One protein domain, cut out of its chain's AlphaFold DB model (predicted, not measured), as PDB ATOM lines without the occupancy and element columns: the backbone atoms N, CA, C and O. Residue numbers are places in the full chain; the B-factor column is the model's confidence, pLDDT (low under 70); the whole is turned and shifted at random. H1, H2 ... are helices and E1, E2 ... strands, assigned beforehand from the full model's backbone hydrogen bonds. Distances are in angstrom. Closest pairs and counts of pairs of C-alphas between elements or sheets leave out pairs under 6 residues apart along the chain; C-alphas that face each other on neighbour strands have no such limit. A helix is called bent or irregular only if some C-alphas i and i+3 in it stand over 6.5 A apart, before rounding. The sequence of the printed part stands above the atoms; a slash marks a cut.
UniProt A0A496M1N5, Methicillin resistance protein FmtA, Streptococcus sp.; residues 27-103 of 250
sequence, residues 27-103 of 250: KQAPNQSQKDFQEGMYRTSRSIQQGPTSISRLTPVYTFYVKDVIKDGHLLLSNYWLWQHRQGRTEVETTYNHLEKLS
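This is residues 27 to 103 of the 250 residues of the protein "Methicillin resistance protein FmtA" of Streptococcus sp. (UniProt A0A496M1N5). One strongly twisted wall of five antiparallel strands makes the body, and two short helices, H1 and H2, lie at the two ends of the longest axis. H1 sits by the edge strand E3, while the chain between E1 and E2 runs out into an arm with H2, of which residues 50 to 55 stick out free. The printed part has 77 residues, with two named helices and five named strands in the order H1 E1 H2 E2 E3 E4 E5, and the sheet runs E2 E1 E5 E4 E3. The class is mixed, helices and strands, with 38 residues in named elements, under half of those printed. The whole is compact, with a radius of gyration of the C-alphas of 12.3 A, and only just elongated, with spans of 40 by 26 by 20 A.

H1 is residues 31 to 36 and begins at C-alpha 31, (26.039, 15.171, -35.621). E1, residues 40 to 44, is 13.2 A long. H2, residues 52 to 58, is 13.1 A long from C-alpha 52 at (57.451, -7.082, -22.765); it is irregular, with C-alphas 52 and 55 7.2 A apart. E2 is residues 63 to 66. E3, residues 81 to 86, is 14.6 A long, and E4, residues 89 to 94, is 15.5 A long. E5, residues 98 to 101, ends at C-alpha 101, (37.129, 0.398, -29.992).

From edge to edge of the sheet the strands' lines turn by 116 degrees. E2 and E1 are antiparallel at 136 degrees, with N 42 and O 64 2.8 A apart. E1 and E5 are antiparallel at 146 degrees, with N 43 and O 100 2.8 A apart. E5 and E4 form a hairpin at 146 degrees, with N 92 and O 99 2.8 A apart. E3 and E4 form a hairpin at 153 degrees, with N 84 and O 91 3.0 A apart. E3, E4 and E5 make a meander, each strand the antiparallel neighbour of the one before. H1 only grazes the sheet; its closest C-alphas to E3 are those of Ser 33 and Trp 83, 4.7 A. H2 only grazes it with residues 56 to 58; the closest C-alphas of H2 and E2 are those of Arg 57 and Thr 63, 6.2 A. H1 and H2 are apart. In H1 every O i to N i+4 pair is within hydrogen-bond range; in H2 0 of 3 are, with 3 of 4 O i to N i+3 pairs within range.

The C-alphas of Asn 31 and Pro 52, the two farthest apart, are 40.6 A from each other. The printed part has no cut. The link from E2 to E3, residues 67 to 80, is long. Mean pLDDT of the printed part is 78.6, and residues 46 to 48, 69 to 79 and 95 to 97 are under 70.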
ATOM      1  N   LYS A  27      34.832  23.782 -32.727       71.38
ATOM      2  CA  LYS A  27      33.948  22.861 -33.445       71.38
ATOM      3  C   LYS A  27      33.647  21.661 -32.550       71.38
ATOM      4  O   LYS A  27      34.553  21.090 -31.950       71.38
ATOM      5  N   GLN A  28      32.374  21.298 -32.470       76.38
ATOM      6  CA  GLN A  28      31.957  20.038 -31.868       76.38
ATOM      7  C   GLN A  28      32.081  18.914 -32.896       76.38
ATOM      8  O   GLN A  28      32.162  19.171 -34.102       76.38
ATOM      9  N   ALA A  29      32.081  17.672 -32.420       78.12
ATOM     10  CA  ALA A  29      31.963  16.517 -33.298       78.12
ATOM     11  C   ALA A  29      30.725  16.632 -34.207       78.12
ATOM     12  O   ALA A  29      29.672  17.081 -33.738       78.12
ATOM     13  N   PRO A  30      30.814  16.221 -35.484       82.50
ATOM     14  CA  PRO A  30      29.668  16.219 -36.386       82.50
ATOM     15  C   PRO A  30      28.493  15.419 -35.815       82.50
ATOM     16  O   PRO A  30      28.696  14.361 -35.219       82.50
ATOM     17  N   ASN A  31      27.258  15.865 -36.072       83.12
ATOM     18  CA  ASN A  31      26.039  15.171 -35.621       83.12
ATOM     19  C   ASN A  31      26.019  13.686 -36.015       83.12
ATOM     20  O   ASN A  31      25.500  12.862 -35.269       83.12
ATOM     21  N   GLN A  32      26.585  13.344 -37.175       85.06
ATOM     22  CA  GLN A  32      26.692  11.959 -37.626       85.06
ATOM     23  C   GLN A  32      27.617  11.140 -36.715       85.06
ATOM     24  O   GLN A  32      27.215  10.095 -36.225       85.06
ATOM     25  N   SER A  33      28.806  11.658 -36.390       83.19
ATOM     26  CA  SER A  33      29.727  10.991 -35.462       83.19
ATOM     27  C   SER A  33      29.131  10.827 -34.064       83.19
ATOM     28  O   SER A  33      29.353   9.801 -33.433       83.19
ATOM     29  N   GLN A  34      28.334  11.796 -33.602       82.12
ATOM     30  CA  GLN A  34      27.603  11.691 -32.335       82.12
ATOM     31  C   GLN A  34      26.566  10.561 -32.346       82.12
ATOM     32  O   GLN A  34      26.443   9.847 -31.355       82.12
ATOM     33  N   LYS A  35      25.837  10.384 -33.455       85.25
ATOM     34  CA  LYS A  35      24.843   9.311 -33.615       85.25
ATOM     35  C   LYS A  35      25.475   7.931 -33.770       85.25
ATOM     36  O   LYS A  35      24.938   6.962 -33.246       85.25
ATOM     37  N   ASP A  36      26.593   7.856 -34.485       88.12
ATOM     38  CA  ASP A  36      27.275   6.594 -34.788       88.12
ATOM     39  C   ASP A  36      28.179   6.124 -33.644       88.12
ATOM     40  O   ASP A  36      28.643   4.981 -33.639       88.12
ATOM     41  N   PHE A  37      28.437   6.993 -32.662       86.56
ATOM     42  CA  PHE A  37      29.210   6.640 -31.486       86.56
ATOM     43  C   PHE A  37      28.580   5.464 -30.742       86.56
ATOM     44  O   PHE A  37      27.367   5.365 -30.565       86.56
ATOM     45  N   GLN A  38      29.443   4.572 -30.271       88.56
ATOM     46  CA  GLN A  38      29.026   3.398 -29.535       88.56
ATOM     47  C   GLN A  38      29.827   3.300 -28.251       88.56
ATOM     48  O   GLN A  38      31.049   3.164 -28.297       88.56
ATOM     49  N   GLU A  39      29.132   3.237 -27.124       89.50
ATOM     50  CA  GLU A  39      29.769   2.981 -25.836       89.50
ATOM     51  C   GLU A  39      30.570   1.664 -25.835       89.50
ATOM     52  O   GLU A  39      30.297   0.718 -26.595       89.50
ATOM     53  N   GLY A  40      31.601   1.612 -24.994       90.44
ATOM     54  CA  GLY A  40      32.427   0.420 -24.844       90.44
ATOM     55  C   GLY A  40      33.841   0.692 -24.352       90.44
ATOM     56  O   GLY A  40      34.184   1.791 -23.925       90.44
ATOM     57  N   MET A  41      34.673  -0.347 -24.422       90.38
ATOM     58  CA  MET A  41      36.096  -0.251 -24.110       90.38
ATOM     59  C   MET A  41      36.856   0.316 -25.303       90.38
ATOM     60  O   MET A  41      36.779  -0.223 -26.407       90.38
ATOM     61  N   TYR A  42      37.634   1.359 -25.054       88.88
ATOM     62  CA  TYR A  42      38.514   1.983 -26.025       88.88
ATOM     63  C   TYR A  42      39.964   1.871 -25.577       88.88
ATOM     64  O   TYR A  42      40.265   1.827 -24.383       88.88
ATOM     65  N   ARG A  43      40.866   1.831 -26.554       88.06
ATOM     66  CA  ARG A  43      42.309   1.843 -26.344       88.06
ATOM     67  C   ARG A  43      42.947   2.917 -27.196       88.06
ATOM     68  O   ARG A  43      42.636   3.036 -28.376       88.06
ATOM     69  N   THR A  44      43.878   3.675 -26.632       84.31
ATOM     70  CA  THR A  44      44.669   4.597 -27.451       84.31
ATOM     71  C   THR A  44      45.590   3.833 -28.400       84.31
ATOM     72  O   THR A  44      46.295   2.904 -27.995       84.31
ATOM     73  N   SER A  45      45.627   4.251 -29.663       76.12
ATOM     74  CA  SER A  45      46.525   3.687 -30.677       76.12
ATOM     75  C   SER A  45      48.006   3.880 -30.333       76.12
ATOM     76  O   SER A  45      48.852   3.112 -30.778       76.12
ATOM     77  N   ARG A  46      48.325   4.855 -29.468       69.50
ATOM     78  CA  ARG A  46      49.679   5.087 -28.934       69.50
ATOM     79  C   ARG A  46      50.049   4.174 -27.762       69.50
ATOM     80  O   ARG A  46      51.094   4.365 -27.146       69.50
ATOM     81  N   SER A  47      49.190   3.220 -27.410       66.12
ATOM     82  CA  SER A  47      49.501   2.236 -26.378       66.12
ATOM     83  C   SER A  47      50.551   1.239 -26.866       66.12
ATOM     84  O   SER A  47      50.691   0.964 -28.056       66.12
ATOM     85  N   ILE A  48      51.299   0.674 -25.921       68.81
ATOM     86  CA  ILE A  48      52.286  -0.365 -26.201       68.81
ATOM     87  C   ILE A  48      51.535  -1.660 -26.540       68.81
ATOM     88  O   ILE A  48      51.040  -2.360 -25.656       68.81
ATOM     89  N   GLN A  49      51.417  -1.973 -27.832       70.06
ATOM     90  CA  GLN A  49      50.645  -3.133 -28.296       70.06
ATOM     91  C   GLN A  49      51.422  -4.453 -28.190       70.06
ATOM     92  O   GLN A  49      50.814  -5.509 -28.006       70.06
ATOM     93  N   GLN A  50      52.752  -4.404 -28.297       73.69
ATOM     94  CA  GLN A  50      53.630  -5.574 -28.378       73.69
ATOM     95  C   GLN A  50      54.886  -5.397 -27.521       73.69
ATOM     96  O   GLN A  50      55.166  -4.307 -27.027       73.69
ATOM     97  N   GLY A  51      55.622  -6.491 -27.330       80.75
ATOM     98  CA  GLY A  51      56.817  -6.519 -26.498       80.75
ATOM     99  C   GLY A  51      56.518  -6.659 -25.000       80.75
ATOM    100  O   GLY A  51      55.359  -6.753 -24.580       80.75
ATOM    101  N   PRO A  52      57.566  -6.688 -24.165       80.81
ATOM    102  CA  PRO A  52      57.451  -7.082 -22.765       80.81
ATOM    103  C   PRO A  52      56.673  -6.072 -21.915       80.81
ATOM    104  O   PRO A  52      56.071  -6.441 -20.913       80.81
ATOM    105  N   THR A  53      56.609  -4.809 -22.335       82.75
ATOM    106  CA  THR A  53      55.818  -3.761 -21.679       82.75
ATOM    107  C   THR A  53      54.362  -3.724 -22.149       82.75
ATOM    108  O   THR A  53      53.599  -2.890 -21.661       82.75
ATOM    109  N   SER A  54      53.926  -4.638 -23.026       85.62
ATOM    110  CA  SER A  54      52.550  -4.680 -23.544       85.62
ATOM    111  C   SER A  54      51.486  -4.837 -22.453       85.62
ATOM    112  O   SER A  54      50.371  -4.351 -22.614       85.62
ATOM    113  N   ILE A  55      51.832  -5.419 -21.298       86.25
ATOM    114  CA  ILE A  55      50.939  -5.496 -20.131       86.25
ATOM    115  C   ILE A  55      50.494  -4.117 -19.618       86.25
ATOM    116  O   ILE A  55      49.403  -3.982 -19.066       86.25
ATOM    117  N   SER A  56      51.284  -3.068 -19.873       82.69
ATOM    118  CA  SER A  56      50.922  -1.686 -19.541       82.69
ATOM    119  C   SER A  56      49.645  -1.223 -20.241       82.69
ATOM    120  O   SER A  56      48.969  -0.342 -19.713       82.69
ATOM    121  N   ARG A  57      49.238  -1.849 -21.357       86.25
ATOM    122  CA  ARG A  57      47.989  -1.515 -22.060       86.25
ATOM    123  C   ARG A  57      46.744  -1.671 -21.189       86.25
ATOM    124  O   ARG A  57      45.730  -1.066 -21.505       86.25
ATOM    125  N   LEU A  58      46.813  -2.440 -20.101       86.00
ATOM    126  CA  LEU A  58      45.739  -2.574 -19.111       86.00
ATOM    127  C   LEU A  58      45.564  -1.342 -18.218       86.00
ATOM    128  O   LEU A  58      44.566  -1.244 -17.509       86.00
ATOM    129  N   THR A  59      46.534  -0.427 -18.194       82.38
ATOM    130  CA  THR A  59      46.423   0.771 -17.362       82.38
ATOM    131  C   THR A  59      45.256   1.645 -17.841       82.38
ATOM    132  O   THR A  59      45.062   1.787 -19.054       82.38
ATOM    133  N   PRO A  60      44.511   2.286 -16.918       81.12
ATOM    134  CA  PRO A  60      43.372   3.141 -17.267       81.12
ATOM    135  C   PRO A  60      43.719   4.319 -18.185       81.12
ATOM    136  O   PRO A  60      42.841   4.884 -18.822       81.12
ATOM    137  N   VAL A  61      45.002   4.688 -18.268       77.81
ATOM    138  CA  VAL A  61      45.497   5.729 -19.179       77.81
ATOM    139  C   VAL A  61      45.464   5.259 -20.637       77.81
ATOM    140  O   VAL A  61      45.233   6.061 -21.538       77.81
ATOM    141  N   TYR A  62      45.685   3.964 -20.883       82.44
ATOM    142  CA  TYR A  62      45.744   3.406 -22.234       82.44
ATOM    143  C   TYR A  62      44.461   2.699 -22.657       82.44
ATOM    144  O   TYR A  62      44.112   2.782 -23.834       82.44
ATOM    145  N   THR A  63      43.777   2.010 -21.740       87.69
ATOM    146  CA  THR A  63      42.516   1.304 -22.008       87.69
ATOM    147  C   THR A  63      41.466   1.705 -20.982       87.69
ATOM    148  O   THR A  63      41.656   1.492 -19.787       87.69
ATOM    149  N   PHE A  64      40.339   2.237 -21.441       86.44
ATOM    150  CA  PHE A  64      39.283   2.761 -20.579       86.44
ATOM    151  C   PHE A  64      37.905   2.590 -21.217       86.44
ATOM    152  O   PHE A  64      37.776   2.424 -22.430       86.44
ATOM    153  N   TYR A  65      36.866   2.593 -20.386       88.12
ATOM    154  CA  TYR A  65      35.486   2.565 -20.856       88.12
ATOM    155  C   TYR A  65      35.038   3.988 -21.190       88.12
ATOM    156  O   TYR A  65      35.230   4.890 -20.379       88.12
ATOM    157  N   VAL A  66      34.435   4.177 -22.360       85.81
ATOM    158  CA  VAL A  66      33.845   5.452 -22.777       85.81
ATOM    159  C   VAL A  66      32.347   5.246 -22.902       85.81
ATOM    160  O   VAL A  66      31.893   4.450 -23.728       85.81
ATOM    161  N   LYS A  67      31.590   5.959 -22.070       82.69
ATOM    162  CA  LYS A  67      30.129   5.972 -22.103       82.69
ATOM    163  C   LYS A  67      29.616   7.156 -22.908       82.69
ATOM    164  O   LYS A  67      28.672   7.023 -23.677       82.69
ATOM    165  N   ASP A  68      30.243   8.311 -22.724       73.50
ATOM    166  CA  ASP A  68      29.863   9.550 -23.385       73.50
ATOM    167  C   ASP A  68      31.122  10.370 -23.649       73.50
ATOM    168  O   ASP A  68      31.791  10.824 -22.726       73.50
ATOM    169  N   VAL A  69      31.431  10.584 -24.925       66.44
ATOM    170  CA  VAL A  69      32.631  11.301 -25.377       66.44
ATOM    171  C   VAL A  69      32.703  12.731 -24.811       66.44
ATOM    172  O   VAL A  69      33.788  13.279 -24.637       66.44
ATOM    173  N   ILE A  70      31.560  13.347 -24.494       60.06
ATOM    174  CA  ILE A  70      31.476  14.716 -23.979       60.06
ATOM    175  C   ILE A  70      31.668  14.738 -22.456       60.06
ATOM    176  O   ILE A  70      32.396  15.591 -21.946       60.06
ATOM    177  N   LYS A  71      31.064  13.798 -21.714       60.34
ATOM    178  CA  LYS A  71      31.194  13.724 -20.240       60.34
ATOM    179  C   LYS A  71      32.505  13.081 -19.789       60.34
ATOM    180  O   LYS A  71      33.128  13.551 -18.839       60.34
ATOM    181  N   ASP A  72      32.966  12.078 -20.526       61.25
ATOM    182  CA  ASP A  72      34.266  11.429 -20.341       61.25
ATOM    183  C   ASP A  72      35.388  12.211 -21.058       61.25
ATOM    184  O   ASP A  72      36.521  11.748 -21.162       61.25
ATOM    185  N   GLY A  73      35.092  13.431 -21.536       52.28
ATOM    186  CA  GLY A  73      35.945  14.256 -22.396       52.28
ATOM    187  C   GLY A  73      37.321  14.618 -21.825       52.28
ATOM    188  O   GLY A  73      38.222  14.974 -22.585       52.28
ATOM    189  N   HIS A  74      37.539  14.440 -20.517       55.59
ATOM    190  CA  HIS A  74      38.874  14.517 -19.916       55.59
ATOM    191  C   HIS A  74      39.842  13.459 -20.484       55.59
ATOM    192  O   HIS A  74      41.050  13.684 -20.493       55.59
ATOM    193  N   LEU A  75      39.324  12.345 -21.016       54.56
ATOM    194  CA  LEU A  75      40.095  11.284 -21.677       54.56
ATOM    195  C   LEU A  75      40.318  11.548 -23.176       54.56
ATOM    196  O   LEU A  75      41.236  10.988 -23.771       54.56
ATOM    197  N   LEU A  76      39.499  12.406 -23.794       56.34
ATOM    198  CA  LEU A  76      39.513  12.679 -25.239       56.34
ATOM    199  C   LEU A  76      40.188  14.001 -25.618       56.34
ATOM    200  O   LEU A  76      40.407  14.243 -26.802       56.34
ATOM    201  N   LEU A  77      40.559  14.834 -24.633       54.78
ATOM    202  CA  LEU A  77      41.372  16.058 -24.772       54.78
ATOM    203  C   LEU A  77      40.848  17.101 -25.792       54.78
ATOM    204  O   LEU A  77      41.498  18.123 -26.011       54.78
ATOM    205  N   SER A  78      39.684  16.882 -26.414       61.38
ATOM    206  CA  SER A  78      39.155  17.692 -27.512       61.38
ATOM    207  C   SER A  78      37.634  17.606 -27.628       61.38
ATOM    208  O   SER A  78      37.054  16.524 -27.635       61.38
ATOM    209  N   ASN A  79      36.997  18.765 -27.823       68.19
ATOM    210  CA  ASN A  79      35.567  18.874 -28.140       68.19
ATOM    211  C   ASN A  79      35.242  18.397 -29.568       68.19
ATOM    212  O   ASN A  79      34.087  18.101 -29.877       68.19
ATOM    213  N   TYR A  80      36.256  18.343 -30.438       75.06
ATOM    214  CA  TYR A  80      36.144  17.838 -31.798       75.06
ATOM    215  C   TYR A  80      36.710  16.426 -31.888       75.06
ATOM    216  O   TYR A  80      37.869  16.190 -31.525       75.06
ATOM    217  N   TRP A  81      35.906  15.520 -32.429       80.12
ATOM    218  CA  TRP A  81      36.286  14.148 -32.720       80.12
ATOM    219  C   TRP A  81      35.471  13.621 -33.902       80.12
ATOM    220  O   TRP A  81      34.394  14.136 -34.212       80.12
ATOM    221  N   LEU A  82      36.005  12.605 -34.573       84.00
ATOM    222  CA  LEU A  82      35.377  11.941 -35.705       84.00
ATOM    223  C   LEU A  82      35.210  10.461 -35.406       84.00
ATOM    224  O   LEU A  82      36.147   9.790 -34.983       84.00
ATOM    225  N   TRP A  83      34.010   9.958 -35.663       83.94
ATOM    226  CA  TRP A  83      33.762   8.527 -35.722       83.94
ATOM    227  C   TRP A  83      34.137   8.023 -37.114       83.94
ATOM    228  O   TRP A  83      33.656   8.567 -38.112       83.94
ATOM    229  N   GLN A  84      35.008   7.020 -37.187       86.12
ATOM    230  CA  GLN A  84      35.448   6.434 -38.450       86.12
ATOM    231  C   GLN A  84      35.566   4.917 -38.342       86.12
ATOM    232  O   GLN A  84      35.808   4.352 -37.275       86.12
ATOM    233  N   HIS A  85      35.450   4.258 -39.491       84.56
ATOM    234  CA  HIS A  85      35.819   2.863 -39.645       84.56
ATOM    235  C   HIS A  85      37.097   2.788 -40.480       84.56
ATOM    236  O   HIS A  85      37.098   3.167 -41.653       84.56
ATOM    237  N   ARG A  86      38.198   2.328 -39.882       77.94
ATOM    238  CA  ARG A  86      39.514   2.253 -40.524       77.94
ATOM    239  C   ARG A  86      40.106   0.869 -40.281       77.94
ATOM    240  O   ARG A  86      40.060   0.352 -39.175       77.94
ATOM    241  N   GLN A  87      40.618   0.239 -41.342       74.12
ATOM    242  CA  GLN A  87      41.278  -1.077 -41.275       74.12
ATOM    243  C   GLN A  87      40.464  -2.165 -40.534       74.12
ATOM    244  O   GLN A  87      41.015  -2.992 -39.811       74.12
ATOM    245  N   GLY A  88      39.137  -2.170 -40.699       79.00
ATOM    246  CA  GLY A  88      38.253  -3.140 -40.043       79.00
ATOM    247  C   GLY A  88      37.974  -2.855 -38.560       79.00
ATOM    248  O   GLY A  88      37.278  -3.638 -37.914       79.00
ATOM    249  N   ARG A  89      38.485  -1.747 -38.009       80.50
ATOM    250  CA  ARG A  89      38.256  -1.302 -36.631       80.50
ATOM    251  C   ARG A  89      37.442  -0.017 -36.602       80.50
ATOM    252  O   ARG A  89      37.501   0.816 -37.502       80.50
ATOM    253  N   THR A  90      36.641   0.114 -35.550       87.50
ATOM    254  CA  THR A  90      35.908   1.351 -35.274       87.50
ATOM    255  C   THR A  90      36.788   2.242 -34.416       87.50
ATOM    256  O   THR A  90      37.274   1.800 -33.375       87.50
ATOM    257  N   GLU A  91      36.988   3.480 -34.845       87.12
ATOM    258  CA  GLU A  91      37.917   4.418 -34.229       87.12
ATOM    259  C   GLU A  91      37.235   5.754 -33.930       87.12
ATOM    260  O   GLU A  91      36.389   6.236 -34.688       87.12
ATOM    261  N   VAL A  92      37.630   6.362 -32.813       86.00
ATOM    262  CA  VAL A  92      37.351   7.763 -32.498       86.00
ATOM    263  C   VAL A  92      38.647   8.538 -32.701       86.00
ATOM    264  O   VAL A  92      39.600   8.410 -31.931       86.00
ATOM    265  N   GLU A  93      38.698   9.327 -33.767       82.81
ATOM    266  CA  GLU A  93      39.813  10.214 -34.076       82.81
ATOM    267  C   GLU A  93      39.623  11.541 -33.341       82.81
ATOM    268  O   GLU A  93      38.622  12.232 -33.524       82.81
ATOM    269  N   THR A  94      40.588  11.901 -32.502       76.56
ATOM    270  CA  THR A  94      40.667  13.206 -31.833       76.56
ATOM    271  C   THR A  94      41.815  14.013 -32.438       76.56
ATOM    272  O   THR A  94      42.639  13.484 -33.180       76.56
ATOM    273  N   THR A  95      41.932  15.294 -32.089       68.25
ATOM    274  CA  THR A  95      43.049  16.149 -32.535       68.25
ATOM    275  C   THR A  95      44.428  15.658 -32.101       68.25
ATOM    276  O   THR A  95      45.416  16.013 -32.739       68.25
ATOM    277  N   TYR A  96      44.517  14.865 -31.030       65.38
ATOM    278  CA  TYR A  96      45.798  14.452 -30.456       65.38
ATOM    279  C   TYR A  96      46.055  12.947 -30.522       65.38
ATOM    280  O   TYR A  96      47.220  12.559 -30.490       65.38
ATOM    281  N   ASN A  97      45.015  12.113 -30.610       69.69
ATOM    282  CA  ASN A  97      45.098  10.651 -30.539       69.69
ATOM    283  C   ASN A  97      43.979   9.964 -31.341       69.69
ATOM    284  O   ASN A  97      42.895  10.523 -31.509       69.69
ATOM    285  N   HIS A  98      44.202   8.706 -31.723       80.25
ATOM    286  CA  HIS A  98      43.137   7.808 -32.177       80.25
ATOM    287  C   HIS A  98      42.794   6.835 -31.048       80.25
ATOM    288  O   HIS A  98      43.691   6.310 -30.379       80.25
ATOM    289  N   LEU A  99      41.503   6.620 -30.812       85.69
ATOM    290  CA  LEU A  99      41.006   5.622 -29.877       85.69
ATOM    291  C   LEU A  99      40.352   4.492 -30.660       85.69
ATOM    292  O   LEU A  99      39.348   4.698 -31.333       85.69
ATOM    293  N   GLU A 100      40.893   3.295 -30.535       89.38
ATOM    294  CA  GLU A 100      40.345   2.093 -31.148       89.38
ATOM    295  C   GLU A 100      39.321   1.461 -30.211       89.38
ATOM    296  O   GLU A 100      39.614   1.207 -29.037       89.38
ATOM    297  N   LYS A 101      38.122   1.179 -30.723       89.81
ATOM    298  CA  LYS A 101      37.129   0.398 -29.992       89.81
ATOM    299  C   LYS A 101      37.585  -1.055 -29.930       89.81
ATOM    300  O   LYS A 101      37.763  -1.703 -30.962       89.81
ATOM    301  N   LEU A 102      37.728  -1.575 -28.718       90.88
ATOM    302  CA  LEU A 102      38.085  -2.966 -28.486       90.88
ATOM    303  C   LEU A 102      36.862  -3.864 -28.639       90.88
ATOM    304  O   LEU A 102      35.761  -3.558 -28.168       90.88
ATOM    305  N   SER A 103      37.077  -5.028 -29.241       91.81
ATOM    306  CA  SER A 103      36.092  -6.104 -29.201       91.81
ATOM    307  C   SER A 103      35.984  -6.689 -27.789       91.81
ATOM    308  O   SER A 103      36.961  -6.733 -27.036       91.81
TER     309      SER A 103